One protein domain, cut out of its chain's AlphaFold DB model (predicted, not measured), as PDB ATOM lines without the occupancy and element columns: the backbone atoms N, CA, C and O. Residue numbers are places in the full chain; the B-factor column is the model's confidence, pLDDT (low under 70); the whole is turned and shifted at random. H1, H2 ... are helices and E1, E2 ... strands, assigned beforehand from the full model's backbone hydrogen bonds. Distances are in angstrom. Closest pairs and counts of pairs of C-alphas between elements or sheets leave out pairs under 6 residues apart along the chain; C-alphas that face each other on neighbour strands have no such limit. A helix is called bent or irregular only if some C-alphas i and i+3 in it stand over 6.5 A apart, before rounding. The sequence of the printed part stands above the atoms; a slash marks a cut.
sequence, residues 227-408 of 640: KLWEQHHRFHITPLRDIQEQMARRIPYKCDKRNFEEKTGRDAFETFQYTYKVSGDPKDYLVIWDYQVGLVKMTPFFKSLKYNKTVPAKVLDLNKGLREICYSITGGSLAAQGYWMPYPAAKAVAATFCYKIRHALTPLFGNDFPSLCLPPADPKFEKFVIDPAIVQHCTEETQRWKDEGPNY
ATOM      1  N   LYS A 227     -38.917  69.767 -98.843       91.56
ATOM      2  CA  LYS A 227     -39.418  68.683 -97.978       91.56
ATOM      3  C   LYS A 227     -39.058  67.317 -98.542       91.56
ATOM      4  O   LYS A 227     -38.722  66.405 -97.787       91.56
ATOM      5  N   LEU A 228     -39.120  67.159 -99.863       91.44
ATOM      6  CA  LEU A 228     -38.675  65.935-100.520       91.44
ATOM      7  C   LEU A 228     -37.151  65.774-100.423       91.44
ATOM      8  O   LEU A 228     -36.673  64.672-100.151       91.44
ATOM      9  N   TRP A 229     -36.403  66.870-100.563       89.94
ATOM     10  CA  TRP A 229     -34.944  66.889-100.451       89.94
ATOM     11  C   TRP A 229     -34.456  66.476 -99.050       89.94
ATOM     12  O   TRP A 229     -33.562  65.636 -98.933       89.94
ATOM     13  N   GLU A 230     -35.114  66.939 -97.979       93.06
ATOM     14  CA  GLU A 230     -34.885  66.454 -96.605       93.06
ATOM     15  C   GLU A 230     -35.064  64.930 -96.481       93.06
ATOM     16  O   GLU A 230     -34.260  64.249 -95.835       93.06
ATOM     17  N   GLN A 231     -36.092  64.357 -97.125       94.88
ATOM     18  CA  GLN A 231     -36.277  62.903 -97.131       94.88
ATOM     19  C   GLN A 231     -35.189  62.196 -97.953       94.88
ATOM     20  O   GLN A 231     -34.689  61.157 -97.524       94.88
ATOM     21  N   HIS A 232     -34.780  62.745 -99.100       94.38
ATOM     22  CA  HIS A 232     -33.687  62.191 -99.910       94.38
ATOM     23  C   HIS A 232     -32.365  62.162 -99.130       94.38
ATOM     24  O   HIS A 232     -31.665  61.147 -99.152       94.38
ATOM     25  N   HIS A 233     -32.083  63.200 -98.338       93.31
ATOM     26  CA  HIS A 233     -30.959  63.214 -97.399       93.31
ATOM     27  C   HIS A 233     -31.106  62.181 -96.276       93.31
ATOM     28  O   HIS A 233     -30.160  61.444 -96.002       93.31
ATOM     29  N   ARG A 234     -32.296  62.032 -95.679       95.06
ATOM     30  CA  ARG A 234     -32.563  60.984 -94.674       95.06
ATOM     31  C   ARG A 234     -32.270  59.577 -95.210       95.06
ATOM     32  O   ARG A 234     -31.671  58.764 -94.503       95.06
ATOM     33  N   PHE A 235     -32.645  59.300 -96.457       96.12
ATOM     34  CA  PHE A 235     -32.364  58.033 -97.141       96.12
ATOM     35  C   PHE A 235     -30.972  57.969 -97.797       96.12
ATOM     36  O   PHE A 235     -30.643  56.947 -98.393       96.12
ATOM     37  N   HIS A 236     -30.130  59.001 -97.650       95.12
ATOM     38  CA  HIS A 236     -28.768  59.067 -98.197       95.12
ATOM     39  C   HIS A 236     -28.707  58.713 -99.696       95.12
ATOM     40  O   HIS A 236     -27.859  57.922-100.121       95.12
ATOM     41  N   ILE A 237     -29.647  59.245-100.487       94.56
ATOM     42  CA  ILE A 237     -29.725  58.950-101.923       94.56
ATOM     43  C   ILE A 237     -28.427  59.401-102.607       94.56
ATOM     44  O   ILE A 237     -27.939  60.499-102.355       94.56
ATOM     45  N   THR A 238     -27.834  58.538-103.433       92.25
ATOM     46  CA  THR A 238     -26.579  58.824-104.143       92.25
ATOM     47  C   THR A 238     -26.666  58.365-105.608       92.25
ATOM     48  O   THR A 238     -26.878  57.170-105.840       92.25
ATOM     49  N   PRO A 239     -26.469  59.260-106.599       89.56
ATOM     50  CA  PRO A 239     -26.266  60.704-106.453       89.56
ATOM     51  C   PRO A 239     -27.562  61.428-106.045       89.56
ATOM     52  O   PRO A 239     -28.664  60.919-106.245       89.56
ATOM     53  N   LEU A 240     -27.415  62.620-105.466       79.88
ATOM     54  CA  LEU A 240     -28.501  63.591-105.312       79.88
ATOM     55  C   LEU A 240     -28.467  64.520-106.527       79.88
ATOM     56  O   LEU A 240     -27.482  65.236-106.699       79.88
ATOM     57  N   ARG A 241     -29.555  64.521-107.308       77.69
ATOM     58  CA  ARG A 241     -29.654  65.115-108.656       77.69
ATOM     59  C   ARG A 241     -28.734  64.440-109.697       77.69
ATOM     60  O   ARG A 241     -27.949  63.548-109.372       77.69
ATOM     61  N   ASP A 242     -28.911  64.828-110.956       81.88
ATOM     62  CA  ASP A 242     -28.148  64.436-112.150       81.88
ATOM     63  C   ASP A 242     -28.076  62.914-112.416       81.88
ATOM     64  O   ASP A 242     -27.132  62.413-113.034       81.88
ATOM     65  N   ILE A 243     -29.079  62.142-111.982       84.88
ATOM     66  CA  ILE A 243     -29.110  60.672-112.122       84.88
ATOM     67  C   ILE A 243     -29.061  60.273-113.604       84.88
ATOM     68  O   ILE A 243     -28.416  59.287-113.968       84.88
ATOM     69  N   GLN A 244     -29.710  61.060-114.467       83.62
ATOM     70  CA  GLN A 244     -29.733  60.831-115.912       83.62
ATOM     71  C   GLN A 244     -28.346  60.988-116.557       83.62
ATOM     72  O   GLN A 244     -27.995  60.214-117.446       83.62
ATOM     73  N   GLU A 245     -27.556  61.966-116.113       78.94
ATOM     74  CA  GLU A 245     -26.258  62.294-116.718       78.94
ATOM     75  C   GLU A 245     -25.111  61.485-116.102       78.94
ATOM     76  O   GLU A 245     -24.228  60.995-116.806       78.94
ATOM     77  N   GLN A 246     -25.130  61.310-114.778       78.25
ATOM     78  CA  GLN A 246     -24.024  60.710-114.034       78.25
ATOM     79  C   GLN A 246     -24.146  59.186-113.880       78.25
ATOM     80  O   GLN A 246     -23.133  58.525-113.654       78.25
ATOM     81  N   MET A 247     -25.350  58.608-113.988       82.81
ATOM     82  CA  MET A 247     -25.601  57.189-113.674       82.81
ATOM     83  C   MET A 247     -26.211  56.374-114.824       82.81
ATOM     84  O   MET A 247     -26.696  55.260-114.602       82.81
ATOM     85  N   ALA A 248     -26.143  56.881-116.055       87.81
ATOM     86  CA  ALA A 248     -26.412  56.092-117.252       87.81
ATOM     87  C   ALA A 248     -25.388  54.946-117.396       87.81
ATOM     88  O   ALA A 248     -24.169  55.144-117.341       87.81
ATOM     89  N   ARG A 249     -25.884  53.712-117.559       88.94
ATOM     90  CA  ARG A 249     -25.058  52.500-117.594       88.94
ATOM     91  C   ARG A 249     -25.640  51.403-118.484       88.94
ATOM     92  O   ARG A 249     -26.711  50.863-118.197       88.94
ATOM     93  N   ARG A 250     -24.859  50.971-119.478       90.88
ATOM     94  CA  ARG A 250     -25.101  49.733-120.233       90.88
ATOM     95  C   ARG A 250     -24.704  48.510-119.403       90.88
ATOM     96  O   ARG A 250     -23.593  48.454-118.871       90.88
ATOM     97  N   ILE A 251     -25.571  47.501-119.317       88.38
ATOM     98  CA  ILE A 251     -25.267  46.211-118.678       88.38
ATOM     99  C   ILE A 251     -25.488  45.076-119.688       88.38
ATOM    100  O   ILE A 251     -26.635  44.681-119.903       88.38
ATOM    101  N   PRO A 252     -24.409  44.513-120.271       85.44
ATOM    102  CA  PRO A 252     -24.500  43.372-121.176       85.44
ATOM    103  C   PRO A 252     -25.201  42.174-120.533       85.44
ATOM    104  O   PRO A 252     -24.826  41.711-119.448       85.44
ATOM    105  N   TYR A 253     -26.203  41.652-121.228       75.12
ATOM    106  CA  TYR A 253     -26.948  40.471-120.842       75.12
ATOM    107  C   TYR A 253     -26.173  39.215-121.240       75.12
ATOM    108  O   TYR A 253     -26.184  38.764-122.379       75.12
ATOM    109  N   LYS A 254     -25.488  38.621-120.261       66.94
ATOM    110  CA  LYS A 254     -24.926  37.270-120.374       66.94
ATOM    111  C   LYS A 254     -25.510  36.396-119.274       66.94
ATOM    112  O   LYS A 254     -24.924  36.268-118.201       66.94
ATOM    113  N   CYS A 255     -26.696  35.855-119.535       64.94
ATOM    114  CA  CYS A 255     -27.233  34.701-118.822       64.94
ATOM    115  C   CYS A 255     -27.150  33.490-119.748       64.94
ATOM    116  O   CYS A 255     -27.397  33.600-120.945       64.94
ATOM    117  N   ASP A 256     -26.861  32.329-119.178       59.38
ATOM    118  CA  ASP A 256     -26.741  31.063-119.906       59.38
ATOM    119  C   ASP A 256     -28.110  30.553-120.423       59.38
ATOM    120  O   ASP A 256     -28.190  29.605-121.202       59.38
ATOM    121  N   LYS A 257     -29.202  31.219-120.015       62.81
ATOM    122  CA  LYS A 257     -30.572  31.033-120.508       62.81
ATOM    123  C   LYS A 257     -30.858  32.044-121.624       62.81
ATOM    124  O   LYS A 257     -31.046  33.229-121.350       62.81
ATOM    125  N   ARG A 258     -30.953  31.563-122.871       56.84
ATOM    126  CA  ARG A 258     -31.230  32.377-124.080       56.84
ATOM    127  C   ARG A 258     -32.562  33.146-124.023       56.84
ATOM    128  O   ARG A 258     -32.715  34.165-124.688       56.84
ATOM    129  N   ASN A 259     -33.487  32.694-123.173       65.94
ATOM    130  CA  ASN A 259     -34.886  33.126-123.072       65.94
ATOM    131  C   ASN A 259     -35.133  34.612-122.756       65.94
ATOM    132  O   ASN A 259     -36.288  35.010-122.646       65.94
ATOM    133  N   PHE A 260     -34.102  35.424-122.516       70.12
ATOM    134  CA  PHE A 260     -34.262  36.868-122.338       70.12
ATOM    135  C   PHE A 260     -34.027  37.617-123.645       70.12
ATOM    136  O   PHE A 260     -34.908  38.361-124.053       70.12
ATOM    137  N   GLU A 261     -32.902  37.391-124.328       75.31
ATOM    138  CA  GLU A 261     -32.619  37.993-125.640       75.31
ATOM    139  C   GLU A 261     -33.742  37.634-126.631       75.31
ATOM    140  O   GLU A 261     -34.346  38.513-127.233       75.31
ATOM    141  N   GLU A 262     -34.156  36.364-126.636       76.06
ATOM    142  CA  GLU A 262     -35.333  35.842-127.347       76.06
ATOM    143  C   GLU A 262     -36.656  36.561-126.996       76.06
ATOM    144  O   GLU A 262     -37.485  36.806-127.866       76.06
ATOM    145  N   LYS A 263     -36.869  36.934-125.724       72.06
ATOM    146  CA  LYS A 263     -38.099  37.606-125.255       72.06
ATOM    147  C   LYS A 263     -38.068  39.135-125.347       72.06
ATOM    148  O   LYS A 263     -39.069  39.757-124.988       72.06
ATOM    149  N   THR A 264     -36.938  39.736-125.722       72.69
ATOM    150  CA  THR A 264     -36.701  41.190-125.606       72.69
ATOM    151  C   THR A 264     -36.005  41.819-126.813       72.69
ATOM    152  O   THR A 264     -35.949  43.041-126.904       72.69
ATOM    153  N   GLY A 265     -35.439  41.020-127.720       77.38
ATOM    154  CA  GLY A 265     -34.662  41.497-128.867       77.38
ATOM    155  C   GLY A 265     -33.364  42.232-128.501       77.38
ATOM    156  O   GLY A 265     -32.841  42.966-129.336       77.38
ATOM    157  N   ARG A 266     -32.863  42.110-127.258       81.06
ATOM    158  CA  ARG A 266     -31.776  42.955-126.728       81.06
ATOM    159  C   ARG A 266     -30.656  42.167-126.043       81.06
ATOM    160  O   ARG A 266     -30.898  41.354-125.152       81.06
ATOM    161  N   ASP A 267     -29.414  42.510-126.395       83.75
ATOM    162  CA  ASP A 267     -28.166  41.976-125.822       83.75
ATOM    163  C   ASP A 267     -27.765  42.639-124.490       83.75
ATOM    164  O   ASP A 267     -26.816  42.199-123.840       83.75
ATOM    165  N   ALA A 268     -28.421  43.735-124.095       88.50
ATOM    166  CA  ALA A 268     -28.068  44.521-122.917       88.50
ATOM    167  C   ALA A 268     -29.236  45.354-122.373       88.50
ATOM    168  O   ALA A 268     -30.076  45.857-123.127       88.50
ATOM    169  N   PHE A 269     -29.210  45.587-121.061       90.56
ATOM    170  CA  PHE A 269     -29.979  46.664-120.442       90.56
ATOM    171  C   PHE A 269     -29.275  48.006-120.636       90.56
ATOM    172  O   PHE A 269     -28.045  48.079-120.576       90.56
ATOM    173  N   GLU A 270     -30.063  49.062-120.777       93.31
ATOM    174  CA  GLU A 270     -29.631  50.453-120.854       93.31
ATOM    175  C   GLU A 270     -30.301  51.173-119.684       93.31
ATOM    176  O   GLU A 270     -31.514  51.385-119.678       93.31
ATOM    177  N   THR A 271     -29.533  51.407-118.617       94.81
ATOM    178  CA  THR A 271     -30.086  51.629-117.272       94.81
ATOM    179  C   THR A 271     -29.700  52.958-116.648       94.81
ATOM    180  O   THR A 271     -28.607  53.463-116.895       94.81
ATOM    181  N   PHE A 272     -30.574  53.469-115.781       95.62
ATOM    182  CA  PHE A 272     -30.203  54.413-114.726       95.62
ATOM    183  C   PHE A 272     -30.133  53.674-113.390       95.62
ATOM    184  O   PHE A 272     -30.818  52.666-113.186       95.62
ATOM    185  N   GLN A 273     -29.306  54.173-112.473       95.06
ATOM    186  CA  GLN A 273     -29.114  53.584-111.149       95.06
ATOM    187  C   GLN A 273     -28.850  54.650-110.074       95.06
ATOM    188  O   GLN A 273     -28.266  55.690-110.354       95.06
ATOM    189  N   TYR A 274     -29.235  54.372-108.830       95.88
ATOM    190  CA  TYR A 274     -28.830  55.140-107.643       95.88
ATOM    191  C   TYR A 274     -28.818  54.222-106.414       95.88
ATOM    192  O   TYR A 274     -29.424  53.149-106.433       95.88
ATOM    193  N   THR A 275     -28.140  54.608-105.335       96.62
ATOM    194  CA  THR A 275     -28.216  53.904-104.043       96.62
ATOM    195  C   THR A 275     -29.004  54.708-103.015       96.62
ATOM    196  O   THR A 275     -29.085  55.929-103.097       96.62
ATOM    197  N   TYR A 276     -29.586  54.016-102.034       97.50
ATOM    198  CA  TYR A 276     -30.120  54.604-100.802       97.50
ATOM    199  C   TYR A 276     -29.812  53.697 -99.599       97.50
ATOM    200  O   TYR A 276     -29.466  52.523 -99.761       97.50
ATOM    201  N   LYS A 277     -29.962  54.229 -98.386       97.19
ATOM    202  CA  LYS A 277     -29.796  53.529 -97.103       97.19
ATOM    203  C   LYS A 277     -31.088  53.591 -96.299       97.19
ATOM    204  O   LYS A 277     -31.806  54.586 -96.340       97.19
ATOM    205  N   VAL A 278     -31.382  52.538 -95.539       96.44
ATOM    206  CA  VAL A 278     -32.511  52.517 -94.594       96.44
ATOM    207  C   VAL A 278     -31.983  52.814 -93.192       96.44
ATOM    208  O   VAL A 278     -30.963  52.266 -92.786       96.44
ATOM    209  N   SER A 279     -32.663  53.676 -92.432       93.69
ATOM    210  CA  SER A 279     -32.257  54.003 -91.059       93.69
ATOM    211  C   SER A 279     -32.175  52.738 -90.189       93.69
ATOM    212  O   SER A 279     -33.151  51.999 -90.083       93.69
ATOM    213  N   GLY A 280     -31.016  52.498 -89.566       92.19
ATOM    214  CA  GLY A 280     -30.738  51.280 -88.789       92.19
ATOM    215  C   GLY A 280     -30.180  50.102 -89.601       92.19
ATOM    216  O   GLY A 280     -29.939  49.040 -89.033       92.19
ATOM    217  N   ASP A 281     -29.946  50.273 -90.905       93.81
ATOM    218  CA  ASP A 281     -29.324  49.275 -91.775       93.81
ATOM    219  C   ASP A 281     -27.965  49.782 -92.295       93.81
ATOM    220  O   ASP A 281     -27.924  50.822 -92.954       93.81
ATOM    221  N   PRO A 282     -26.840  49.078 -92.057       92.75
ATOM    222  CA  PRO A 282     -25.538  49.471 -92.600       92.75
ATOM    223  C   PRO A 282     -25.410  49.243 -94.117       92.75
ATOM    224  O   PRO A 282     -24.339  49.475 -94.675       92.75
ATOM    225  N   LYS A 283     -26.453  48.732 -94.787       95.50
ATOM    226  CA  LYS A 283     -26.408  48.324 -96.192       95.50
ATOM    227  C   LYS A 283     -26.993  49.353 -97.165       95.50
ATOM    228  O   LYS A 283     -28.143  49.764 -97.047       95.50
ATOM    229  N   ASP A 284     -26.230  49.615 -98.222       95.88
ATOM    230  CA  ASP A 284     -26.659  50.323 -99.425       95.88
ATOM    231  C   ASP A 284     -27.556  49.449-100.325       95.88
ATOM    232  O   ASP A 284     -27.266  48.278-100.617       95.88
ATOM    233  N   TYR A 285     -28.636  50.052-100.818       97.38
ATOM    234  CA  TYR A 285     -29.630  49.442-101.693       97.38
ATOM    235  C   TYR A 285     -29.620  50.115-103.068       97.38
ATOM    236  O   TYR A 285     -30.140  51.211-103.243       97.38
ATOM    237  N   LEU A 286     -29.025  49.430-104.048       96.62
ATOM    238  CA  LEU A 286     -28.976  49.853-105.450       96.62
ATOM    239  C   LEU A 286     -30.353  49.716-106.114       96.62
ATOM    240  O   LEU A 286     -30.806  48.592-106.344       96.62
ATOM    241  N   VAL A 287     -30.980  50.837-106.458       97.25
ATOM    242  CA  VAL A 287     -32.104  50.921-107.400       97.25
ATOM    243  C   VAL A 287     -31.545  50.949-108.816       97.25
ATOM    244  O   VAL A 287     -30.511  51.565-109.066       97.25
ATOM    245  N   ILE A 288     -32.210  50.251-109.735       96.62
ATOM    246  CA  ILE A 288     -31.834  50.204-111.147       96.62
ATOM    247  C   ILE A 288     -33.056  49.858-112.005       96.62
ATOM    248  O   ILE A 288     -33.857  48.991-111.635       96.62
ATOM    249  N   TRP A 289     -33.198  50.541-113.138       97.44
ATOM    250  CA  TRP A 289     -34.242  50.295-114.131       97.44
ATOM    251  C   TRP A 289     -33.711  50.538-115.543       97.44
ATOM    252  O   TRP A 289     -32.790  51.329-115.729       97.44
ATOM    253  N   ASP A 290     -34.283  49.847-116.527       95.19
ATOM    254  CA  ASP A 290     -34.019  50.101-117.943       95.19
ATOM    255  C   ASP A 290     -34.832  51.311-118.414       95.19
ATOM    256  O   ASP A 290     -36.061  51.308-118.309       95.19
ATOM    257  N   TYR A 291     -34.162  52.341-118.929       94.88
ATOM    258  CA  TYR A 291     -34.822  53.595-119.300       94.88
ATOM    259  C   TYR A 291     -35.460  53.577-120.692       94.88
ATOM    260  O   TYR A 291     -36.195  54.505-121.023       94.88
ATOM    261  N   GLN A 292     -35.217  52.545-121.505       92.69
ATOM    262  CA  GLN A 292     -35.832  52.404-122.828       92.69
ATOM    263  C   GLN A 292     -37.169  51.655-122.749       92.69
ATOM    264  O   GLN A 292     -38.134  52.047-123.403       92.69
ATOM    265  N   VAL A 293     -37.245  50.587-121.942       92.44
ATOM    266  CA  VAL A 293     -38.433  49.702-121.876       92.44
ATOM    267  C   VAL A 293     -39.106  49.654-120.501       92.44
ATOM    268  O   VAL A 293     -40.128  48.993-120.338       92.44
ATOM    269  N   GLY A 294     -38.564  50.354-119.501       94.75
ATOM    270  CA  GLY A 294     -39.204  50.501-118.193       94.75
ATOM    271  C   GLY A 294     -39.174  49.233-117.343       94.75
ATOM    272  O   GLY A 294     -40.042  49.040-116.497       94.75
ATOM    273  N   LEU A 295     -38.207  48.336-117.541       95.88
ATOM    274  CA  LEU A 295     -38.041  47.191-116.645       95.88
ATOM    275  C   LEU A 295     -37.356  47.651-115.353       95.88
ATOM    276  O   LEU A 295     -36.204  48.072-115.368       95.88
ATOM    277  N   VAL A 296     -38.058  47.545-114.226       98.12
ATOM    278  CA  VAL A 296     -37.597  47.937-112.888       98.12
ATOM    279  C   VAL A 296     -37.120  46.713-112.116       98.12
ATOM    280  O   VAL A 296     -37.849  45.725-111.982       98.12
ATOM    281  N   LYS A 297     -35.923  46.777-111.529       97.69
ATOM    282  CA  LYS A 297     -35.414  45.715-110.657       97.69
ATOM    283  C   LYS A 297     -36.050  45.802-109.265       97.69
ATOM    284  O   LYS A 297     -35.599  46.561-108.417       97.69
ATOM    285  N   MET A 298     -37.042  44.958-108.984       98.00
ATOM    286  CA  MET A 298     -37.830  44.986-107.734       98.00
ATOM    287  C   MET A 298     -37.112  44.401-106.504       98.00
ATOM    288  O   MET A 298     -37.466  44.668-105.356       98.00
ATOM    289  N   THR A 299     -36.091  43.570-106.719       97.06
ATOM    290  CA  THR A 299     -35.400  42.812-105.650       97.06
ATOM    291  C   THR A 299     -34.762  43.651-104.517       97.06
ATOM    292  O   THR A 299     -34.762  43.169-103.381       97.06
ATOM    293  N   PRO A 300     -34.209  44.861-104.747       97.38
ATOM    294  CA  PRO A 300     -33.689  45.731-103.690       97.38
ATOM    295  C   PRO A 300     -34.768  46.151-102.688       97.38
ATOM    296  O   PRO A 300     -34.520  46.082-101.487       97.38
ATOM    297  N   PHE A 301     -35.974  46.499-103.159       98.19
ATOM    298  CA  PHE A 301     -37.070  46.987-102.312       98.19
ATOM    299  C   PHE A 301     -37.454  45.937-101.265       98.19
ATOM    300  O   PHE A 301     -37.374  46.200-100.064       98.19
ATOM    301  N   PHE A 302     -37.720  44.700-101.705       97.94
ATOM    302  CA  PHE A 302     -38.018  43.579-100.809       97.94
ATOM    303  C   PHE A 302     -36.890  43.304 -99.794       97.94
ATOM    304  O   PHE A 302     -37.161  43.026 -98.627       97.94
ATOM    305  N   LYS A 303     -35.619  43.419-100.211       96.94
ATOM    306  CA  LYS A 303     -34.450  43.195 -99.339       96.94
ATOM    307  C   LYS A 303     -34.201  44.325 -98.333       96.94
ATOM    308  O   LYS A 303     -33.605  44.058 -97.290       96.94
ATOM    309  N   SER A 304     -34.599  45.560 -98.637       97.19
ATOM    310  CA  SER A 304     -34.469  46.713 -97.727       97.19
ATOM    311  C   SER A 304     -35.463  46.630 -96.568       97.19
ATOM    312  O   SER A 304     -35.112  46.839 -95.411       97.19
ATOM    313  N   LEU A 305     -36.673  46.158 -96.867       97.19
ATOM    314  CA  LEU A 305     -37.774  45.981 -95.923       97.19
ATOM    315  C   LEU A 305     -37.793  44.590 -95.259       97.19
ATOM    316  O   LEU A 305     -38.759  44.233 -94.592       97.19
ATOM    317  N   LYS A 306     -36.704  43.823 -95.410       96.44
ATOM    318  CA  LYS A 306     -36.452  42.518 -94.764       96.44
ATOM    319  C   LYS A 306     -37.438  41.389 -95.121       96.44
ATOM    320  O   LYS A 306     -37.492  40.387 -94.410       96.44
ATOM    321  N   TYR A 307     -38.149  41.478 -96.248       96.94
ATOM    322  CA  TYR A 307     -38.981  40.370 -96.730       96.94
ATOM    323  C   TYR A 307     -38.136  39.154 -97.142       96.94
ATOM    324  O   TYR A 307     -37.016  39.274 -97.649       96.94
ATOM    325  N   ASN A 308     -38.701  37.959 -96.957       95.25
ATOM    326  CA  ASN A 308     -38.048  36.693 -97.289       95.25
ATOM    327  C   ASN A 308     -37.795  36.566 -98.810       95.25
ATOM    328  O   ASN A 308     -38.581  37.043 -99.629       95.25
ATOM    329  N   LYS A 309     -36.728  35.852 -99.201       91.69
ATOM    330  CA  LYS A 309     -36.289  35.638-100.598       91.69
ATOM    331  C   LYS A 309     -37.369  35.055-101.525       91.69
ATOM    332  O   LYS A 309     -37.244  35.162-102.742       91.69
ATOM    333  N   THR A 310     -38.396  34.426-100.957       94.38
ATOM    334  CA  THR A 310     -39.530  33.812-101.662       94.38
ATOM    335  C   THR A 310     -40.701  34.766-101.912       94.38
ATOM    336  O   THR A 310     -41.532  34.462-102.763       94.38
ATOM    337  N   VAL A 311     -40.778  35.917-101.231       96.50
ATOM    338  CA  VAL A 311     -41.892  36.872-101.391       96.50
ATOM    339  C   VAL A 311     -42.023  37.382-102.833       96.50
ATOM    340  O   VAL A 311     -43.133  37.294-103.349       96.50
ATOM    341  N   PRO A 312     -40.953  37.797-103.549       95.62
ATOM    342  CA  PRO A 312     -41.091  38.271-104.931       95.62
ATOM    343  C   PRO A 312     -41.720  37.239-105.876       95.62
ATOM    344  O   PRO A 312     -42.514  37.613-106.729       95.62
ATOM    345  N   ALA A 313     -41.418  35.945-105.701       95.19
ATOM    346  CA  ALA A 313     -42.050  34.881-106.481       95.19
ATOM    347  C   ALA A 313     -43.555  34.790-106.183       95.19
ATOM    348  O   ALA A 313     -44.351  34.798-107.115       95.19
ATOM    349  N   LYS A 314     -43.946  34.828-104.899       96.56
ATOM    350  CA  LYS A 314     -45.363  34.850-104.496       96.56
ATOM    351  C   LYS A 314     -46.122  36.040-105.091       96.56
ATOM    352  O   LYS A 314     -47.273  35.875-105.469       96.56
ATOM    353  N   VAL A 315     -45.498  37.215-105.218       97.62
ATOM    354  CA  VAL A 315     -46.134  38.379-105.869       97.62
ATOM    355  C   VAL A 315     -46.424  38.120-107.353       97.62
ATOM    356  O   VAL A 315     -47.464  38.548-107.847       97.62
ATOM    357  N   LEU A 316     -45.563  37.381-108.060       97.12
ATOM    358  CA  LEU A 316     -45.827  36.976-109.447       97.12
ATOM    359  C   LEU A 316     -46.956  35.937-109.557       97.12
ATOM    360  O   LEU A 316     -47.638  35.904-110.575       97.12
ATOM    361  N   ASP A 317     -47.161  35.115-108.524       96.69
ATOM    362  CA  ASP A 317     -48.222  34.095-108.479       96.69
ATOM    363  C   ASP A 317     -49.586  34.659-108.045       96.69
ATOM    364  O   ASP A 317     -50.627  34.167-108.473       96.69
ATOM    365  N   LEU A 318     -49.593  35.717-107.225       97.38
ATOM    366  CA  LEU A 318     -50.807  36.416-106.782       97.38
ATOM    367  C   LEU A 318     -51.470  37.253-107.889       97.38
ATOM    368  O   LEU A 318     -52.650  37.578-107.780       97.38
ATOM    369  N   ASN A 319     -50.731  37.608-108.945       97.94
ATOM    370  CA  ASN A 319     -51.191  38.496-110.013       97.94
ATOM    371  C   ASN A 319     -51.142  37.758-111.362       97.94
ATOM    372  O   ASN A 319     -50.092  37.671-111.998       97.94
ATOM    373  N   LYS A 320     -52.285  37.212-111.801       97.12
ATOM    374  CA  LYS A 320     -52.404  36.422-113.043       97.12
ATOM    375  C   LYS A 320     -51.802  37.171-114.245       97.12
ATOM    376  O   LYS A 320     -52.156  38.318-114.487       97.12
ATOM    377  N   GLY A 321     -50.917  36.511-114.995       96.00
ATOM    378  CA  GLY A 321     -50.203  37.075-116.153       96.00
ATOM    379  C   GLY A 321     -48.906  37.822-115.809       96.00
ATOM    380  O   GLY A 321     -47.978  37.845-116.616       96.00
ATOM    381  N   LEU A 322     -48.752  38.353-114.587       96.44
ATOM    382  CA  LEU A 322     -47.571  39.146-114.208       96.44
ATOM    383  C   LEU A 322     -46.267  38.328-114.283       96.44
ATOM    384  O   LEU A 322     -45.210  38.865-114.612       96.44
ATOM    385  N   ARG A 323     -46.342  37.016-114.034       95.56
ATOM    386  CA  ARG A 323     -45.222  36.066-114.156       95.56
ATOM    387  C   ARG A 323     -44.670  35.928-115.583       95.56
ATOM    388  O   ARG A 323     -43.498  35.593-115.730       95.56
ATOM    389  N   GLU A 324     -45.470  36.171-116.619       93.31
ATOM    390  CA  GLU A 324     -45.071  35.970-118.024       93.31
ATOM    391  C   GLU A 324     -44.219  37.131-118.559       93.31
ATOM    392  O   GLU A 324     -43.299  36.913-119.357       93.31
ATOM    393  N   ILE A 325     -44.502  38.339-118.054       94.19
ATOM    394  CA  ILE A 325     -43.892  39.628-118.421       94.19
ATOM    395  C   ILE A 325     -42.804  40.102-117.438       94.19
ATOM    396  O   ILE A 325     -42.198  41.153-117.634       94.19
ATOM    397  N   CYS A 326     -42.547  39.337-116.373       94.69
ATOM    398  CA  CYS A 326     -41.470  39.593-115.415       94.69
ATOM    399  C   CYS A 326     -40.295  38.629-115.616       94.69
ATOM    400  O   CYS A 326     -40.471  37.436-115.865       94.69
ATOM    401  N   TYR A 327     -39.073  39.126-115.426       92.06
ATOM    402  CA  TYR A 327     -37.846  38.381-115.714       92.06
ATOM    403  C   TYR A 327     -37.076  38.076-114.425       92.06
ATOM    404  O   TYR A 327     -36.700  38.982-113.681       92.06
ATOM    405  N   SER A 328     -36.815  36.793-114.155       91.69
ATOM    406  CA  SER A 328     -35.985  36.345-113.026       91.69
ATOM    407  C   SER A 328     -34.561  36.060-113.505       91.69
ATOM    408  O   SER A 328     -34.274  34.997-114.059       91.69
ATOM    409  N   ILE A 329     -33.668  37.036-113.336       89.44
ATOM    410  CA  ILE A 329     -32.296  36.979-113.847       89.44
ATOM    411  C   ILE A 329     -31.394  36.282-112.828       89.44
ATOM    412  O   ILE A 329     -31.083  36.830-111.765       89.44
ATOM    413  N   THR A 330     -30.957  35.076-113.181       87.75
ATOM    414  CA  THR A 330     -30.038  34.232-112.408       87.75
ATOM    415  C   THR A 330     -28.718  34.078-113.161       87.75
ATOM    416  O   THR A 330     -28.742  33.654-114.312       87.75
ATOM    417  N   GLY A 331     -27.579  34.373-112.531       82.25
ATOM    418  CA  GLY A 331     -26.275  34.403-113.214       82.25
ATOM    419  C   GLY A 331     -25.960  35.766-113.845       82.25
ATOM    420  O   GLY A 331     -26.625  36.760-113.559       82.25
ATOM    421  N   GLY A 332     -24.905  35.842-114.658       84.62
ATOM    422  CA  GLY A 332     -24.445  37.107-115.244       84.62
ATOM    423  C   GLY A 332     -24.018  38.158-114.206       84.62
ATOM    424  O   GLY A 332     -23.586  37.828-113.099       84.62
ATOM    425  N   SER A 333     -24.129  39.443-114.560       85.19
ATOM    426  CA  SER A 333     -23.702  40.562-113.703       85.19
ATOM    427  C   SER A 333     -24.495  40.643-112.391       85.19
ATOM    428  O   SER A 333     -25.724  40.710-112.409       85.19
ATOM    429  N   LEU A 334     -23.803  40.743-111.248       87.31
ATOM    430  CA  LEU A 334     -24.418  40.918-109.918       87.31
ATOM    431  C   LEU A 334     -25.366  42.135-109.855       87.31
ATOM    432  O   LEU A 334     -26.395  42.097-109.177       87.31
ATOM    433  N   ALA A 335     -25.056  43.195-110.611       88.00
ATOM    434  CA  ALA A 335     -25.910  44.375-110.742       88.00
ATOM    435  C   ALA A 335     -27.251  44.061-111.434       88.00
ATOM    436  O   ALA A 335     -28.271  44.633-111.056       88.00
ATOM    437  N   ALA A 336     -27.292  43.098-112.362       89.94
ATOM    438  CA  ALA A 336     -28.520  42.657-113.028       89.94
ATOM    439  C   ALA A 336     -29.312  41.611-112.218       89.94
ATOM    440  O   ALA A 336     -30.538  41.631-112.232       89.94
ATOM    441  N   GLN A 337     -28.648  40.730-111.463       92.12
ATOM    442  CA  GLN A 337     -29.294  39.578-110.806       92.12
ATOM    443  C   GLN A 337     -30.483  39.939-109.897       92.12
ATOM    444  O   GLN A 337     -30.344  40.721-108.949       92.12
ATOM    445  N   GLY A 338     -31.636  39.318-110.154       94.31
ATOM    446  CA  GLY A 338     -32.892  39.524-109.429       94.31
ATOM    447  C   GLY A 338     -34.131  39.491-110.329       94.31
ATOM    448  O   GLY A 338     -34.044  39.225-111.524       94.31
ATOM    449  N   TYR A 339     -35.283  39.779-109.730       95.81
ATOM    450  CA  TYR A 339     -36.567  39.969-110.411       95.81
ATOM    451  C   TYR A 339     -36.685  41.377-111.005       95.81
ATOM    452  O   TYR A 339     -36.474  42.361-110.284       95.81
ATOM    453  N   TRP A 340     -37.076  41.442-112.278       96.38
ATOM    454  CA  TRP A 340     -37.388  42.649-113.044       96.38
ATOM    455  C   TRP A 340     -38.852  42.638-113.487       96.38
ATOM    456  O   TRP A 340     -39.373  41.581-113.846       96.38
ATOM    457  N   MET A 341     -39.502  43.801-113.446       96.75
ATOM    458  CA  MET A 341     -40.948  43.975-113.624       96.75
ATOM    459  C   MET A 341     -41.238  45.248-114.441       96.75
ATOM    460  O   MET A 341     -40.551  46.245-114.211       96.75
ATOM    461  N   PRO A 342     -42.224  45.264-115.359       97.25
ATOM    462  CA  PRO A 342     -42.597  46.470-116.107       97.25
ATOM    463  C   PRO A 342     -43.017  47.631-115.195       97.25
ATOM    464  O   PRO A 342     -43.689  47.419-114.187       97.25
ATOM    465  N   TYR A 343     -42.643  48.861-115.556       98.00
ATOM    466  CA  TYR A 343     -42.723  50.052-114.702       98.00
ATOM    467  C   TYR A 343     -44.099  50.309-114.053       98.00
ATOM    468  O   TYR A 343     -44.120  50.539-112.841       98.00
ATOM    469  N   PRO A 344     -45.251  50.225-114.757       97.81
ATOM    470  CA  PRO A 344     -46.553  50.462-114.126       97.81
ATOM    471  C   PRO A 344     -46.886  49.401-113.066       97.81
ATOM    472  O   PRO A 344     -47.286  49.741-111.952       97.81
ATOM    473  N   ALA A 345     -46.635  48.122-113.368       98.44
ATOM    474  CA  ALA A 345     -46.784  47.031-112.406       98.44
ATOM    475  C   ALA A 345     -45.787  47.159-111.242       98.44
ATOM    476  O   ALA A 345     -46.161  46.936-110.096       98.44
ATOM    477  N   ALA A 346     -44.548  47.585-111.506       98.56
ATOM    478  CA  ALA A 346     -43.535  47.829-110.484       98.56
ATOM    479  C   ALA A 346     -43.951  48.946-109.513       98.56
ATOM    480  O   ALA A 346     -43.841  48.760-108.301       98.56
ATOM    481  N   LYS A 347     -44.486  50.064-110.027       98.62
ATOM    482  CA  LYS A 347     -45.015  51.177-109.225       98.62
ATOM    483  C   LYS A 347     -46.214  50.726-108.384       98.62
ATOM    484  O   LYS A 347     -46.226  50.948-107.175       98.62
ATOM    485  N   ALA A 348     -47.170  50.017-108.988       98.44
ATOM    486  CA  ALA A 348     -48.348  49.496-108.291       98.44
ATOM    487  C   ALA A 348     -47.992  48.459-107.207       98.44
ATOM    488  O   ALA A 348     -48.465  48.559-106.078       98.44
ATOM    489  N   VAL A 349     -47.112  47.499-107.511       98.62
ATOM    490  CA  VAL A 349     -46.646  46.484-106.552       98.62
ATOM    491  C   VAL A 349     -45.844  47.135-105.428       98.62
ATOM    492  O   VAL A 349     -46.044  46.789-104.267       98.62
ATOM    493  N   ALA A 350     -44.964  48.095-105.730       98.69
ATOM    494  CA  ALA A 350     -44.216  48.818-104.706       98.69
ATOM    495  C   ALA A 350     -45.153  49.583-103.756       98.69
ATOM    496  O   ALA A 350     -44.955  49.535-102.540       98.69
ATOM    497  N   ALA A 351     -46.207  50.218-104.275       98.62
ATOM    498  CA  ALA A 351     -47.172  50.972-103.476       98.62
ATOM    499  C   ALA A 351     -47.869  50.135-102.379       98.62
ATOM    500  O   ALA A 351     -48.206  50.683-101.330       98.62
ATOM    501  N   THR A 352     -48.017  48.810-102.539       98.50
ATOM    502  CA  THR A 352     -48.677  47.972-101.515       98.50
ATOM    503  C   THR A 352     -47.816  47.669-100.282       98.50
ATOM    504  O   THR A 352     -48.316  47.038 -99.351       98.50
ATOM    505  N   PHE A 353     -46.517  48.008-100.278       98.50
ATOM    506  CA  PHE A 353     -45.606  47.648 -99.174       98.50
ATOM    507  C   PHE A 353     -44.448  48.632 -98.916       98.50
ATOM    508  O   PHE A 353     -43.894  48.667 -97.817       98.50
ATOM    509  N   CYS A 354     -44.072  49.474 -99.883       98.50
ATOM    510  CA  CYS A 354     -42.882  50.327 -99.797       98.50
ATOM    511  C   CYS A 354     -43.032  51.570 -98.904       98.50
ATOM    512  O   CYS A 354     -42.130  52.403 -98.877       98.50
ATOM    513  N   TYR A 355     -44.110  51.706 -98.124       98.25
ATOM    514  CA  TYR A 355     -44.414  52.908 -97.335       98.25
ATOM    515  C   TYR A 355     -43.249  53.424 -96.472       98.25
ATOM    516  O   TYR A 355     -43.023  54.631 -96.390       98.25
ATOM    517  N   LYS A 356     -42.468  52.523 -95.861       97.69
ATOM    518  CA  LYS A 356     -41.305  52.877 -95.019       97.69
ATOM    519  C   LYS A 356     -40.120  53.469 -95.802       97.69
ATOM    520  O   LYS A 356     -39.297  54.140 -95.194       97.69
ATOM    521  N   ILE A 357     -40.039  53.241 -97.115       98.00
ATOM    522  CA  ILE A 357     -38.986  53.740 -98.023       98.00
ATOM    523  C   ILE A 357     -39.547  54.635 -99.140       98.00
ATOM    524  O   ILE A 357     -38.827  54.971-100.072       98.00
ATOM    525  N   ARG A 358     -40.827  55.020 -99.086       97.94
ATOM    526  CA  ARG A 358     -41.545  55.627-100.222       97.94
ATOM    527  C   ARG A 358     -40.871  56.871-100.808       97.94
ATOM    528  O   ARG A 358     -40.805  57.011-102.023       97.94
ATOM    529  N   HIS A 359     -40.287  57.717 -99.959       97.25
ATOM    530  CA  HIS A 359     -39.541  58.899-100.397       97.25
ATOM    531  C   HIS A 359     -38.180  58.566-101.035       97.25
ATOM    532  O   HIS A 359     -37.718  59.312-101.888       97.25
ATOM    533  N   ALA A 360     -37.570  57.426-100.687       97.25
ATOM    534  CA  ALA A 360     -36.354  56.930-101.334       97.25
ATOM    535  C   ALA A 360     -36.593  56.454-102.775       97.25
ATOM    536  O   ALA A 360     -35.633  56.264-103.511       97.25
ATOM    537  N   LEU A 361     -37.857  56.228-103.162       97.88
ATOM    538  CA  LEU A 361     -38.232  55.699-104.473       97.88
ATOM    539  C   LEU A 361     -38.819  56.754-105.423       97.88
ATOM    540  O   LEU A 361     -39.075  56.421-106.579       97.88
ATOM    541  N   THR A 362     -38.999  58.015-105.002       97.06
ATOM    542  CA  THR A 362     -39.483  59.066-105.923       97.06
ATOM    543  C   THR A 362     -38.552  59.323-107.111       97.06
ATOM    544  O   THR A 362     -39.106  59.510-108.191       97.06
ATOM    545  N   PRO A 363     -37.203  59.207-107.020       96.19
ATOM    546  CA  PRO A 363     -36.336  59.357-108.195       96.19
ATOM    547  C   PRO A 363     -36.572  58.313-109.291       96.19
ATOM    548  O   PRO A 363     -36.129  58.502-110.419       96.19
ATOM    549  N   LEU A 364     -37.272  57.221-108.964       97.12
ATOM    550  CA  LEU A 364     -37.759  56.232-109.920       97.12
ATOM    551  C   LEU A 364     -39.241  56.449-110.258       97.12
ATOM    552  O   LEU A 364     -39.591  56.460-111.429       97.12
ATOM    553  N   PHE A 365     -40.117  56.549-109.253       97.50
ATOM    554  CA  PHE A 365     -41.569  56.440-109.447       97.50
ATOM    555  C   PHE A 365     -42.331  57.770-109.535       97.50
ATOM    556  O   PHE A 365     -43.530  57.731-109.806       97.50
ATOM    557  N   GLY A 366     -41.684  58.918-109.328       95.31
ATOM    558  CA  GLY A 366     -42.326  60.237-109.319       95.31
ATOM    559  C   GLY A 366     -42.678  60.760-107.923       95.31
ATOM    560  O   GLY A 366     -42.750  60.009-106.945       95.31
ATOM    561  N   ASN A 367     -42.913  62.074-107.830       94.56
ATOM    562  CA  ASN A 367     -43.268  62.759-106.576       94.56
ATOM    563  C   ASN A 367     -44.681  62.420-106.058       94.56
ATOM    564  O   ASN A 367     -44.987  62.700-104.903       94.56
ATOM    565  N   ASP A 368     -45.527  61.789-106.874       95.06
ATOM    566  CA  ASP A 368     -46.849  61.272-106.494       95.06
ATOM    567  C   ASP A 368     -46.769  59.943-105.717       95.06
ATOM    568  O   ASP A 368     -47.639  59.626-104.903       95.06
ATOM    569  N   PHE A 369     -45.703  59.163-105.928       97.69
ATOM    570  CA  PHE A 369     -45.540  57.826-105.358       97.69
ATOM    571  C   PHE A 369     -45.665  57.734-103.818       97.69
ATOM    572  O   PHE A 369     -46.253  56.759-103.341       97.69
ATOM    573  N   PRO A 370     -45.195  58.707-103.005       97.50
ATOM    574  CA  PRO A 370     -45.390  58.685-101.556       97.50
ATOM    575  C   PRO A 370     -46.857  58.731-101.121       97.50
ATOM    576  O   PRO A 370     -47.167  58.195-100.058       97.50
ATOM    577  N   SER A 371     -47.734  59.335-101.927       97.25
ATOM    578  CA  SER A 371     -49.178  59.428-101.677       97.25
ATOM    579  C   SER A 371     -49.933  58.183-102.149       97.25
ATOM    580  O   SER A 371     -50.965  57.843-101.584       97.25
ATOM    581  N   LEU A 372     -49.399  57.468-103.148       97.62
ATOM    582  CA  LEU A 372     -49.942  56.185-103.616       97.62
ATOM    583  C   LEU A 372     -49.628  55.012-102.670       97.62
ATOM    584  O   LEU A 372     -50.268  53.965-102.750       97.62
ATOM    585  N   CYS A 373     -48.621  55.145-101.802       98.56
ATOM    586  CA  CYS A 373     -48.198  54.069-100.908       98.56
ATOM    587  C   CYS A 373     -49.209  53.815 -99.781       98.56
ATOM    588  O   CYS A 373     -49.427  54.681 -98.934       98.56
ATOM    589  N   LEU A 374     -49.721  52.585 -99.694       98.31
ATOM    590  CA  LEU A 374     -50.610  52.161 -98.609       98.31
ATOM    591  C   LEU A 374     -49.898  52.266 -97.245       98.31
ATOM    592  O   LEU A 374     -48.781  51.755 -97.112       98.31
ATOM    593  N   PRO A 375     -50.505  52.879 -96.213       97.88
ATOM    594  CA  PRO A 375     -49.923  52.917 -94.876       97.88
ATOM    595  C   PRO A 375     -50.007  51.537 -94.190       97.88
ATOM    596  O   PRO A 375     -50.938  50.783 -94.459       97.88
ATOM    597  N   PRO A 376     -49.125  51.207 -93.222       97.75
ATOM    598  CA  PRO A 376     -49.149  49.920 -92.507       97.75
ATOM    599  C   PRO A 376     -50.410  49.619 -91.677       97.75
ATOM    600  O   PRO A 376     -50.510  48.537 -91.107       97.75
ATOM    601  N   ALA A 377     -51.340  50.573 -91.570       97.56
ATOM    602  CA  ALA A 377     -52.654  50.396 -90.952       97.56
ATOM    603  C   ALA A 377     -53.753  49.997 -91.962       97.56
ATOM    604  O   ALA A 377     -54.852  49.635 -91.546       97.56
ATOM    605  N   ASP A 378     -53.485  50.061 -93.272       97.81
ATOM    606  CA  ASP A 378     -54.445  49.684 -94.312       97.81
ATOM    607  C   ASP A 378     -54.570  48.145 -94.407       97.81
ATOM    608  O   ASP A 378     -53.552  47.459 -94.549       97.81
ATOM    609  N   PRO A 379     -55.786  47.562 -94.391       97.62
ATOM    610  CA  PRO A 379     -55.990  46.117 -94.542       97.62
ATOM    611  C   PRO A 379     -55.432  45.495 -95.837       97.62
ATOM    612  O   PRO A 379     -55.282  44.272 -95.903       97.62
ATOM    613  N   LYS A 380     -55.145  46.302 -96.869       97.00
ATOM    614  CA  LYS A 380     -54.539  45.913 -98.154       97.00
ATOM    615  C   LYS A 380     -53.002  46.016 -98.155       97.00
ATOM    616  O   LYS A 380     -52.367  45.544 -99.103       97.00
ATOM    617  N   PHE A 381     -52.390  46.582 -97.111       98.19
ATOM    618  CA  PHE A 381     -50.934  46.591 -96.941       98.19
ATOM    619  C   PHE A 381     -50.384  45.153 -96.923       98.19
ATOM    620  O   PHE A 381     -51.008  44.238 -96.380       98.19
ATOM    621  N   GLU A 382     -49.237  44.934 -97.571       96.81
ATOM    622  CA  GLU A 382     -48.592  43.615 -97.729       96.81
ATOM    623  C   GLU A 382     -49.485  42.507 -98.337       96.81
ATOM    624  O   GLU A 382     -49.187  41.318 -98.209       96.81
ATOM    625  N   LYS A 383     -50.563  42.854 -99.058       97.25
ATOM    626  CA  LYS A 383     -51.307  41.871 -99.875       97.25
ATOM    627  C   LYS A 383     -50.656  41.608-101.230       97.25
ATOM    628  O   LYS A 383     -50.841  40.527-101.773       97.25
ATOM    629  N   PHE A 384     -49.892  42.568-101.758       97.56
ATOM    630  CA  PHE A 384     -49.182  42.494-103.045       97.56
ATOM    631  C   PHE A 384     -50.060  42.199-104.279       97.56
ATOM    632  O   PHE A 384     -49.531  41.856-105.335       97.56
ATOM    633  N   VAL A 385     -51.382  42.338-104.162       97.88
ATOM    634  CA  VAL A 385     -52.329  42.258-105.283       97.88
ATOM    635  C   VAL A 385     -52.465  43.649-105.896       97.88
ATOM    636  O   VAL A 385     -52.677  44.619-105.165       97.88
ATOM    637  N   ILE A 386     -52.347  43.739-107.218       98.19
ATOM    638  CA  ILE A 386     -52.557  44.965-107.997       98.19
ATOM    639  C   ILE A 386     -53.769  44.826-108.921       98.19
ATOM    640  O   ILE A 386     -54.313  43.737-109.098       98.19
ATOM    641  N   ASP A 387     -54.198  45.941-109.509       97.88
ATOM    642  CA  ASP A 387     -55.278  45.965-110.495       97.88
ATOM    643  C   ASP A 387     -54.915  45.103-111.732       97.88
ATOM    644  O   ASP A 387     -53.875  45.348-112.360       97.88
ATOM    645  N   PRO A 388     -55.746  44.112-112.119       97.88
ATOM    646  CA  PRO A 388     -55.547  43.325-113.335       97.88
ATOM    647  C   PRO A 388     -55.407  44.159-114.617       97.88
ATOM    648  O   PRO A 388     -54.679  43.741-115.518       97.88
ATOM    649  N   ALA A 389     -56.027  45.342-114.703       97.62
ATOM    650  CA  ALA A 389     -55.892  46.241-115.849       97.62
ATOM    651  C   ALA A 389     -54.452  46.759-116.013       97.62
ATOM    652  O   ALA A 389     -53.965  46.895-117.136       97.62
ATOM    653  N   ILE A 390     -53.723  46.963-114.907       97.88
ATOM    654  CA  ILE A 390     -52.298  47.326-114.941       97.88
ATOM    655  C   ILE A 390     -51.476  46.160-115.498       97.88
ATOM    656  O   ILE A 390     -50.560  46.390-116.287       97.88
ATOM    657  N   VAL A 391     -51.809  44.913-115.141       98.00
ATOM    658  CA  VAL A 391     -51.132  43.728-115.695       98.00
ATOM    659  C   VAL A 391     -51.428  43.583-117.188       98.00
ATOM    660  O   VAL A 391     -50.487  43.407-117.956       98.00
ATOM    661  N   GLN A 392     -52.688  43.731-117.619       97.38
ATOM    662  CA  GLN A 392     -53.056  43.699-119.040       97.38
ATOM    663  C   GLN A 392     -52.306  44.771-119.840       97.38
ATOM    664  O   GLN A 392     -51.654  44.441-120.828       97.38
ATOM    665  N   HIS A 393     -52.336  46.030-119.394       96.50
ATOM    666  CA  HIS A 393     -51.610  47.117-120.051       96.50
ATOM    667  C   HIS A 393     -50.103  46.829-120.116       96.50
ATOM    668  O   HIS A 393     -49.487  46.998-121.167       96.50
ATOM    669  N   CYS A 394     -49.506  46.319-119.031       96.81
ATOM    670  CA  CYS A 394     -48.105  45.907-119.050       96.81
ATOM    671  C   CYS A 394     -47.845  44.766-120.045       96.81
ATOM    672  O   CYS A 394     -46.774  44.755-120.641       96.81
ATOM    673  N   THR A 395     -48.783  43.838-120.263       95.75
ATOM    674  CA  THR A 395     -48.674  42.785-121.289       95.75
ATOM    675  C   THR A 395     -48.783  43.339-122.709       95.75
ATOM    676  O   THR A 395     -47.957  42.981-123.545       95.75
ATOM    677  N   GLU A 396     -49.729  44.243-122.978       95.44
ATOM    678  CA  GLU A 396     -49.858  44.916-124.281       95.44
ATOM    679  C   GLU A 396     -48.591  45.702-124.635       95.44
ATOM    680  O   GLU A 396     -48.015  45.501-125.705       95.44
ATOM    681  N   GLU A 397     -48.108  46.550-123.721       94.31
ATOM    682  CA  GLU A 397     -46.851  47.278-123.915       94.31
ATOM    683  C   GLU A 397     -45.670  46.305-124.044       94.31
ATOM    684  O   GLU A 397     -44.813  46.504-124.903       94.31
ATOM    685  N   THR A 398     -45.648  45.213-123.259       92.00
ATOM    686  CA  THR A 398     -44.601  44.174-123.335       92.00
ATOM    687  C   THR A 398     -44.571  43.449-124.675       92.00
ATOM    688  O   THR A 398     -43.513  42.962-125.066       92.00
ATOM    689  N   GLN A 399     -45.686  43.373-125.398       91.25
ATOM    690  CA  GLN A 399     -45.677  42.870-126.766       91.25
ATOM    691  C   GLN A 399     -45.218  43.960-127.744       91.25
ATOM    692  O   GLN A 399     -44.259  43.737-128.483       91.25
ATOM    693  N   ARG A 400     -45.775  45.177-127.642       92.38
ATOM    694  CA  ARG A 400     -45.408  46.316-128.502       92.38
ATOM    695  C   ARG A 400     -43.909  46.610-128.557       92.38
ATOM    696  O   ARG A 400     -43.414  46.876-129.643       92.38
ATOM    697  N   TRP A 401     -43.155  46.554-127.452       87.50
ATOM    698  CA  TRP A 401     -41.710  46.854-127.524       87.50
ATOM    699  C   TRP A 401     -40.858  45.756-128.175       87.50
ATOM    700  O   TRP A 401     -39.739  46.047-128.598       87.50
ATOM    701  N   LYS A 402     -41.376  44.529-128.319       86.25
ATOM    702  CA  LYS A 402     -40.750  43.494-129.162       86.25
ATOM    703  C   LYS A 402     -41.007  43.782-130.640       86.25
ATOM    704  O   LYS A 402     -40.092  43.673-131.446       86.25
ATOM    705  N   ASP A 403     -42.242  44.167-130.960       89.00
ATOM    706  CA  ASP A 403     -42.715  44.352-132.334       89.00
ATOM    707  C   ASP A 403     -42.208  45.683-132.944       89.00
ATOM    708  O   ASP A 403     -41.828  45.736-134.111       89.00
ATOM    709  N   GLU A 404     -42.150  46.758-132.148       88.88
ATOM    710  CA  GLU A 404     -41.679  48.099-132.549       88.88
ATOM    711  C   GLU A 404     -40.160  48.299-132.354       88.88
ATOM    712  O   GLU A 404     -39.560  49.191-132.968       88.88
ATOM    713  N   GLY A 405     -39.526  47.498-131.490       85.44
ATOM    714  CA  GLY A 405     -38.084  47.536-131.231       85.44
ATOM    715  C   GLY A 405     -37.568  48.939-130.850       85.44
ATOM    716  O   GLY A 405     -38.146  49.590-129.977       85.44
ATOM    717  N   PRO A 406     -36.496  49.460-131.489       81.44
ATOM    718  CA  PRO A 406     -35.948  50.796-131.200       81.44
ATOM    719  C   PRO A 406     -36.929  51.968-131.388       81.44
ATOM    720  O   PRO A 406     -36.734  53.041-130.805       81.44
ATOM    721  N   ASN A 407     -37.984  51.779-132.188       86.25
ATOM    722  CA  ASN A 407     -39.006  52.801-132.419       86.25
ATOM    723  C   ASN A 407     -40.015  52.896-131.264       86.25
ATOM    724  O   ASN A 407     -40.756  53.875-131.199       86.25
ATOM    725  N   TYR A 408     -40.019  51.926-130.341       89.19
ATOM    726  CA  TYR A 408     -40.987  51.836-129.253       89.19
ATOM    727  C   TYR A 408     -41.098  53.125-128.435       89.19
ATOM    728  O   TYR A 408     -40.102  53.676-127.944       89.19
TER     729      TYR A 408
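Overview. This is residues 227 to 408 of the 640 residues of the protein "HTH APSES-type domain-containing protein" of Sporormia fimetaria CBS 119925 (UniProt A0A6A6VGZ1). A strongly twisted wall of three strands, E1, E2 and E3, has helices H4 and H8 over its long hairpin E2 and E3, and a small second sheet, E4, E6 and E5, brings E4 and E6 into the core beside E3. H5, H6, H7 and the long H10 lie round the small sheet, while H1 sits at the wall's far end beside H8. The printed part has 182 residues with ten named helices and six named strands, in the order H1 H2 E1 H3 E2 E3 E4 H4 H5 H6 E5 E6 H7 H8 H9 H10, a mixed class. Both sheets, E1 E2 E3 and E4 E6 E5, are antiparallel. The whole is compact and rounded, with a radius of gyration of the C-alphas of 15.9 A and spans of 42 by 38 by 29 A.

Along the chain. Find C-alpha 227 at (-39.418, 68.683, -97.978), where H1 (227 to 234) begins; H2 (243 to 246), E1 (249 to 252) and H3 (261 to 264) follow. E2 (268 to 277) spans 27.4 A and bends by 54 degrees at residue 271; E3 (284 to 290) spans 19.9 A. Read on through E4 (295 to 297), H4 (299 to 304), H5 (311 to 318), H6 (322 to 325), E5 (327 to 329), E6 (338 to 342), H7 (343 to 351), H8 (354 to 365) and H9 (369 to 372). H10 (388 to 407), 27.0 A long with a kink of 60 degrees near residue 401, ends at C-alpha 407, (-39.006, 52.801, -132.419). H8 and H10 are irregular: C-alphas 356 and 359 are 8.3 A apart, 403 and 406 9.4 A.

Arrangement. Look first at E2, the inner strand, with E1 and E3 as its antiparallel neighbours: N 251 of E1 and O 269 of E2 are within hydrogen-bond range at 2.8 A, and so are N 287 of E3 and O 274 of E2 at 2.8 A. H4 is over E3 at a height of 8.2 A. H8 is over E3 and only just, with 3 C-alphas, over E2, at a height of 8.8 A. H1 and H2 only graze this sheet. The closest C-alphas of E3 and E4, Trp 289 and Val 296, are 4.3 A apart. In the small sheet, see N 296 and O 341, 2.8 A, and, in the hairpin E5 and E6, N 327 and O 340, 2.9 A; H5, H6, H7 and H10 only graze it. H10 touches H7, closest C-alphas Ala 345 and Ile 390, 6.1 A, and only just touches H3, with 3 pairs within 8 A. H9 touches H8, closest C-alphas Arg 358 and Pro 370, 5.1 A. Every O i to N i+4 pair is within hydrogen-bond range in H1, H4, H5 and H7, against 13 of 16 in H10 and 3 of 8 in H8, where 6 of 9 O i to N i+3 pairs are; H2, H3, H6 and H9 are too short for an i+4 pair.

Size, cuts and confidence. The farthest C-alphas, Gly 280 and Asp 403, are 45.7 A apart. The printed part has no cut, and its long link is H9 to H10, residues 373 to 387. Residues 254 to 259 are under pLDDT 70; the mean of the printed part is 92.2.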